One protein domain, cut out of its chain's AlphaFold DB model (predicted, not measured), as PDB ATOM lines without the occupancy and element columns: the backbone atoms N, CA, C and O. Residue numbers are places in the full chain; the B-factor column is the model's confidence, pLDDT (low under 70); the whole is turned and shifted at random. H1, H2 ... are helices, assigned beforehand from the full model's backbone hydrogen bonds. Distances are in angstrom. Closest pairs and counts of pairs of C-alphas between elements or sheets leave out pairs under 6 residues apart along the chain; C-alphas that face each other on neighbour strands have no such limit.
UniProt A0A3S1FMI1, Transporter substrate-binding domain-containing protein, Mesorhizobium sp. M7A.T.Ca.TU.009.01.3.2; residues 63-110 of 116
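What this domain is: This is residues 63 to 110 of the 116 residues of the protein "Transporter substrate-binding domain-containing protein" of Mesorhizobium sp. M7A.T.Ca.TU.009.01.3.2 (UniProt A0A3S1FMI1). A long helix, H1, makes most of the length of this domain, with a small head of two short helices, H2 and H3, beyond its last residue. Before H1, the unnamed stretch of residues 63 to 73 runs from the level of the head toward the far end of H1, where the backbone folds back into the helix; residues 70 to 76, of which 74 to 76 belong to H1, stick out there. The printed part has 48 residues with three named helices, in the order H1, H2, H3, and no named strand; its class is all helix. It is loose, with a radius of gyration of the C-alphas of 12.3 A, and elongated, spanning 36 by 20 by 19 A.

How they stand to each other: H1, residues 74 to 89, is the longest helix and touches no helix. H2, residues 92 to 99, is close to H1 but not clearly touching, with the C-alphas of Tyr 87 and Ile 93 the closest at 6.0 A. The lines of H1 and H2 stand at a steep tilt of 62 degrees, and the two run the same way. H3, residues 104 to 107, touches H2, and their closest C-alphas, those of Ala 94 and Pro 104, are 4.4 A apart. H3 is also close to H1 but not clearly touching: the C-alphas of Arg 88 and Ala 107, the closest of the two helices, are 7.3 A apart. In H1 and H2 every O i to N i+4 pair is within hydrogen-bond range, while H3 is too short for such a pair and has its 1 O i to N i+3 pair within range.

Where its parts are: H1 begins at Glu 74, C-alpha (-5.639, -25.248, 13.540), and ends at Lys 89, C-alpha (-9.140, -16.866, 34.181), a length of 22.6 A. H2 runs from Ala 92, C-alpha (-8.210, -23.886, 37.770), to Ala 99 and measures 10.5 A. H3 runs from Pro 104 to Ala 107, where the C-alpha is at (0.190, -20.173, 37.020), and measures 5.9 A.

The domain as a whole: The two C-alphas farthest apart, those of Ser 72 and Gly 101, are 36.6 A apart, while the C-alphas of the first and last printed residues, Ser 63 and Gly 110, are 9.6 A apart. Residues 70 to 76 stand free. The links from H1 to H2, with 2 residues, and from H2 to H3, with 4 residues, are tight. The printed part has no cut. The mean pLDDT of the printed part is 92.5, and no printed residue is under 70.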
ATOM      1  N   SER A  63       9.269 -20.289  34.080       82.50
ATOM      2  CA  SER A  63       9.191 -21.387  33.112       82.50
ATOM      3  C   SER A  63       7.780 -21.515  32.532       82.50
ATOM      4  O   SER A  63       6.794 -21.354  33.247       82.50
ATOM      5  N   GLN A  64       7.681 -21.845  31.243       87.62
ATOM      6  CA  GLN A  64       6.414 -22.121  30.561       87.62
ATOM      7  C   GLN A  64       6.352 -23.575  30.095       87.62
ATOM      8  O   GLN A  64       7.352 -24.148  29.667       87.62
ATOM      9  N   THR A  65       5.158 -24.164  30.149       87.00
ATOM     10  CA  THR A  65       4.857 -25.463  29.541       87.00
ATOM     11  C   THR A  65       3.882 -25.252  28.392       87.00
ATOM     12  O   THR A  65       2.879 -24.559  28.552       87.00
ATOM     13  N   ALA A  66       4.177 -25.857  27.241       89.19
ATOM     14  CA  ALA A  66       3.350 -25.789  26.043       89.19
ATOM     15  C   ALA A  66       2.901 -27.190  25.615       89.19
ATOM     16  O   ALA A  66       3.638 -28.165  25.778       89.19
ATOM     17  N   PHE A  67       1.705 -27.281  25.033       90.94
ATOM     18  CA  PHE A  67       1.237 -28.499  24.380       90.94
ATOM     19  C   PHE A  67       1.698 -28.493  22.926       90.94
ATOM     20  O   PHE A  67       1.388 -27.575  22.172       90.94
ATOM     21  N   LEU A  68       2.440 -29.526  22.532       91.69
ATOM     22  CA  LEU A  68       2.803 -29.725  21.134       91.69
ATOM     23  C   LEU A  68       1.618 -30.369  20.416       91.69
ATOM     24  O   LEU A  68       1.219 -31.485  20.749       91.69
ATOM     25  N   LEU A  69       1.053 -29.651  19.450       94.19
ATOM     26  CA  LEU A  69      -0.102 -30.076  18.666       94.19
ATOM     27  C   LEU A  69       0.288 -30.206  17.191       94.19
ATOM     28  O   LEU A  69       1.276 -29.621  16.742       94.19
ATOM     29  N   ASP A  70      -0.487 -30.982  16.431       95.25
ATOM     30  CA  ASP A  70      -0.295 -31.085  14.986       95.25
ATOM     31  C   ASP A  70      -0.501 -29.712  14.337       95.25
ATOM     32  O   ASP A  70      -1.577 -29.119  14.435       95.25
ATOM     33  N   LYS A  71       0.534 -29.219  13.648       93.19
ATOM     34  CA  LYS A  71       0.526 -27.902  13.000       93.19
ATOM     35  C   LYS A  71      -0.578 -27.764  11.945       93.19
ATOM     36  O   LYS A  71      -0.991 -26.649  11.656       93.19
ATOM     37  N   SER A  72      -1.030 -28.867  11.351       97.62
ATOM     38  CA  SER A  72      -2.090 -28.868  10.338       97.62
ATOM     39  C   SER A  72      -3.503 -28.776  10.922       97.62
ATOM     40  O   SER A  72      -4.444 -28.515  10.175       97.62
ATOM     41  N   ASN A  73      -3.675 -28.969  12.234       97.81
ATOM     42  CA  ASN A  73      -4.980 -28.971  12.890       97.81
ATOM     43  C   ASN A  73      -5.212 -27.678  13.688       97.81
ATOM     44  O   ASN A  73      -5.183 -27.661  14.921       97.81
ATOM     45  N   GLU A  74      -5.440 -26.585  12.962       97.12
ATOM     46  CA  GLU A  74      -5.639 -25.248  13.540       97.12
ATOM     47  C   GLU A  74      -6.862 -25.172  14.467       97.12
ATOM     48  O   GLU A  74      -6.817 -24.490  15.493       97.12
ATOM     49  N   ASP A  75      -7.929 -25.913  14.160       97.88
ATOM     50  CA  ASP A  75      -9.139 -25.952  14.986       97.88
ATOM     51  C   ASP A  75      -8.861 -26.559  16.366       97.88
ATOM     52  O   ASP A  75      -9.314 -26.028  17.383       97.88
ATOM     53  N   LEU A  76      -8.074 -27.641  16.421       97.19
ATOM     54  CA  LEU A  76      -7.651 -28.233  17.688       97.19
ATOM     55  C   LEU A  76      -6.758 -27.274  18.475       97.19
ATOM     56  O   LEU A  76      -6.985 -27.093  19.671       97.19
ATOM     57  N   ALA A  77      -5.777 -26.645  17.820       95.69
ATOM     58  CA  ALA A  77      -4.901 -25.673  18.471       95.69
ATOM     59  C   ALA A  77      -5.709 -24.538  19.111       95.69
ATOM     60  O   ALA A  77      -5.593 -24.285  20.310       95.69
ATOM     61  N   LYS A  78      -6.641 -23.954  18.353       96.75
ATOM     62  CA  LYS A  78      -7.522 -22.889  18.836       96.75
ATOM     63  C   LYS A  78      -8.418 -23.335  19.994       96.75
ATOM     64  O   LYS A  78      -8.632 -22.567  20.933       96.75
ATOM     65  N   ALA A  79      -8.960 -24.552  19.939       97.56
ATOM     66  CA  ALA A  79      -9.796 -25.091  21.010       97.56
ATOM     67  C   ALA A  79      -9.000 -25.310  22.309       97.56
ATOM     68  O   ALA A  79      -9.493 -24.990  23.397       97.56
ATOM     69  N   VAL A  80      -7.765 -25.815  22.201       96.25
ATOM     70  CA  VAL A  80      -6.851 -25.981  23.340       96.25
ATOM     71  C   VAL A  80      -6.486 -24.623  23.935       96.25
ATOM     72  O   VAL A  80      -6.675 -24.435  25.136       96.25
ATOM     73  N   ASP A  81      -6.064 -23.659  23.116       94.12
ATOM     74  CA  ASP A  81      -5.705 -22.313  23.581       94.12
ATOM     75  C   ASP A  81      -6.877 -21.630  24.295       94.12
ATOM     76  O   ASP A  81      -6.725 -21.142  25.416       94.12
ATOM     77  N   THR A  82      -8.078 -21.696  23.709       96.56
ATOM     78  CA  THR A  82      -9.306 -21.150  24.314       96.56
ATOM     79  C   THR A  82      -9.585 -21.778  25.683       96.56
ATOM     80  O   THR A  82      -9.943 -21.078  26.633       96.56
ATOM     81  N   SER A  83      -9.405 -23.096  25.806       96.38
ATOM     82  CA  SER A  83      -9.618 -23.806  27.071       96.38
ATOM     83  C   SER A  83      -8.581 -23.404  28.121       96.38
ATOM     84  O   SER A  83      -8.936 -23.134  29.264       96.38
ATOM     85  N   LEU A  84      -7.305 -23.298  27.741       93.50
ATOM     86  CA  LEU A  84      -6.235 -22.890  28.652       93.50
ATOM     87  C   LEU A  84      -6.395 -21.438  29.116       93.50
ATOM     88  O   LEU A  84      -6.095 -21.126  30.265       93.50
ATOM     89  N   GLU A  85      -6.874 -20.538  28.258       93.19
ATOM     90  CA  GLU A  85      -7.236 -19.182  28.675       93.19
ATOM     91  C   GLU A  85      -8.382 -19.171  29.688       93.19
ATOM     92  O   GLU A  85      -8.324 -18.412  30.657       93.19
ATOM     93  N   ALA A  86      -9.409 -20.000  29.485       96.19
ATOM     94  CA  ALA A  86     -10.501 -20.136  30.442       96.19
ATOM     95  C   ALA A  86      -9.984 -20.645  31.799       96.19
ATOM     96  O   ALA A  86     -10.245 -19.998  32.810       96.19
ATOM     97  N   TYR A  87      -9.154 -21.695  31.798       95.38
ATOM     98  CA  TYR A  87      -8.560 -22.280  33.011       95.38
ATOM     99  C   TYR A  87      -7.603 -21.346  33.764       95.38
ATOM    100  O   TYR A  87      -7.371 -21.492  34.964       95.38
ATOM    101  N   ARG A  88      -6.987 -20.388  33.063       91.56
ATOM    102  CA  ARG A  88      -6.211 -19.322  33.714       91.56
ATOM    103  C   ARG A  88      -7.138 -18.314  34.386       91.56
ATOM    104  O   ARG A  88      -6.900 -17.941  35.528       91.56
ATOM    105  N   LYS A  89      -8.197 -17.885  33.690       93.69
ATOM    106  CA  LYS A  89      -9.140 -16.866  34.181       93.69
ATOM    107  C   LYS A  89      -9.982 -17.354  35.358       93.69
ATOM    108  O   LYS A  89     -10.311 -16.551  36.225       93.69
ATOM    109  N   ASP A  90     -10.344 -18.634  35.382       96.44
ATOM    110  CA  ASP A  90     -11.152 -19.228  36.455       96.44
ATOM    111  C   ASP A  90     -10.321 -19.719  37.659       96.44
ATOM    112  O   ASP A  90     -10.890 -20.080  38.688       96.44
ATOM    113  N   GLY A  91      -8.986 -19.694  37.555       96.38
ATOM    114  CA  GLY A  91      -8.064 -20.120  38.608       96.38
ATOM    115  C   GLY A  91      -7.822 -21.631  38.682       96.38
ATOM    116  O   GLY A  91      -7.103 -22.080  39.577       96.38
ATOM    117  N   ALA A  92      -8.351 -22.431  37.753       97.12
ATOM    118  CA  ALA A  92      -8.210 -23.886  37.770       97.12
ATOM    119  C   ALA A  92      -6.744 -24.348  37.754       97.12
ATOM    120  O   ALA A  92      -6.396 -25.319  38.428       97.12
ATOM    121  N   ILE A  93      -5.861 -23.647  37.033       94.50
ATOM    122  CA  ILE A  93      -4.425 -23.986  36.999       94.50
ATOM    123  C   ILE A  93      -3.770 -23.757  38.368       94.50
ATOM    124  O   ILE A  93      -3.010 -24.604  38.835       94.50
ATOM    125  N   ALA A  94      -4.084 -22.643  39.029       94.69
ATOM    126  CA  ALA A  94      -3.555 -22.312  40.350       94.69
ATOM    127  C   ALA A  94      -4.008 -23.331  41.414       94.69
ATOM    128  O   ALA A  94      -3.199 -23.791  42.222       94.69
ATOM    129  N   GLU A  95      -5.279 -23.742  41.373       97.06
ATOM    130  CA  GLU A  95      -5.813 -24.784  42.259       97.06
ATOM    131  C   GLU A  95      -5.175 -26.155  41.994       97.06
ATOM    132  O   GLU A  95      -4.832 -26.869  42.940       97.06
ATOM    133  N   ALA A  96      -4.937 -26.510  40.727       94.31
ATOM    134  CA  ALA A  96      -4.225 -27.736  40.381       94.31
ATOM    135  C   ALA A  96      -2.792 -27.731  40.939       94.31
ATOM    136  O   ALA A  96      -2.394 -28.689  41.595       94.31
ATOM    137  N   LEU A  97      -2.032 -26.646  40.751       90.44
ATOM    138  CA  LEU A  97      -0.676 -26.506  41.298       90.44
ATOM    139  C   LEU A  97      -0.658 -26.706  42.818       90.44
ATOM    140  O   LEU A  97       0.114 -27.519  43.333       90.44
ATOM    141  N   LYS A  98      -1.571 -26.038  43.525       91.81
ATOM    142  CA  LYS A  98      -1.715 -26.151  44.978       91.81
ATOM    143  C   LYS A  98      -2.006 -27.580  45.431       91.81
ATOM    144  O   LYS A  98      -1.438 -28.032  46.423       91.81
ATOM    145  N   ALA A  99      -2.870 -28.299  44.709       92.75
ATOM    146  CA  ALA A  99      -3.217 -29.685  45.019       92.75
ATOM    147  C   ALA A  99      -2.005 -30.635  44.958       92.75
ATOM    148  O   ALA A  99      -1.989 -31.644  45.658       92.75
ATOM    149  N   TYR A 100      -0.980 -30.286  44.175       86.56
ATOM    150  CA  TYR A 100       0.285 -31.018  44.071       86.56
ATOM    151  C   TYR A 100       1.427 -30.392  44.891       86.56
ATOM    152  O   TYR A 100       2.594 -30.700  44.662       86.56
ATOM    153  N   GLY A 101       1.113 -29.511  45.849       82.31
ATOM    154  CA  GLY A 101       2.107 -28.900  46.736       82.31
ATOM    155  C   GLY A 101       2.995 -27.848  46.063       82.31
ATOM    156  O   GLY A 101       4.052 -27.510  46.596       82.31
ATOM    157  N   LEU A 102       2.587 -27.333  44.902       84.56
ATOM    158  CA  LEU A 102       3.304 -26.290  44.170       84.56
ATOM    159  C   LEU A 102       2.740 -24.903  44.495       84.56
ATOM    160  O   LEU A 102       1.582 -24.759  44.889       84.56
ATOM    161  N   ASP A 103       3.572 -23.874  44.316       84.12
ATOM    162  CA  ASP A 103       3.160 -22.484  44.516       84.12
ATOM    163  C   ASP A 103       2.133 -22.075  43.438       84.12
ATOM    164  O   ASP A 103       2.446 -22.169  42.244       84.12
ATOM    165  N   PRO A 104       0.923 -21.614  43.814       89.56
ATOM    166  CA  PRO A 104      -0.084 -21.147  42.864       89.56
ATOM    167  C   PRO A 104       0.405 -20.030  41.936       89.56
ATOM    168  O   PRO A 104      -0.079 -19.935  40.809       89.56
ATOM    169  N   SER A 105       1.385 -19.220  42.363       87.06
ATOM    170  CA  SER A 105       1.953 -18.156  41.526       87.06
ATOM    171  C   SER A 105       2.644 -18.696  40.270       87.06
ATOM    172  O   SER A 105       2.903 -17.941  39.337       87.06
ATOM    173  N   ALA A 106       2.949 -19.998  40.208       85.88
ATOM    174  CA  ALA A 106       3.474 -20.637  39.004       85.88
ATOM    175  C   ALA A 106       2.440 -20.731  37.860       85.88
ATOM    176  O   ALA A 106       2.808 -21.103  36.748       85.88
ATOM    177  N   ALA A 107       1.170 -20.372  38.090       90.31
ATOM    178  CA  ALA A 107       0.190 -20.173  37.020       90.31
ATOM    179  C   ALA A 107       0.433 -18.870  36.229       90.31
ATOM    180  O   ALA A 107       0.061 -18.782  35.054       90.31
ATOM    181  N   ASP A 108       1.099 -17.884  36.838       89.38
ATOM    182  CA  ASP A 108       1.305 -16.541  36.291       89.38
ATOM    183  C   ASP A 108       2.630 -16.445  35.527       89.38
ATOM    184  O   ASP A 108       3.616 -15.848  35.959       89.38
ATOM    185  N   VAL A 109       2.664 -17.064  34.349       88.25
ATOM    186  CA  VAL A 109       3.895 -17.209  33.553       88.25
ATOM    187  C   VAL A 109       4.114 -16.109  32.506       88.25
ATOM    188  O   VAL A 109       5.104 -16.156  31.765       88.25
ATOM    189  N   GLY A 110       3.210 -15.130  32.431       88.38
ATOM    190  CA  GLY A 110       3.177 -14.085  31.400       88.38
ATOM    191  C   GLY A 110       2.754 -14.599  30.020       88.38
ATOM    192  O   GLY A 110       2.320 -15.743  29.876       88.38
TER     193      GLY A 110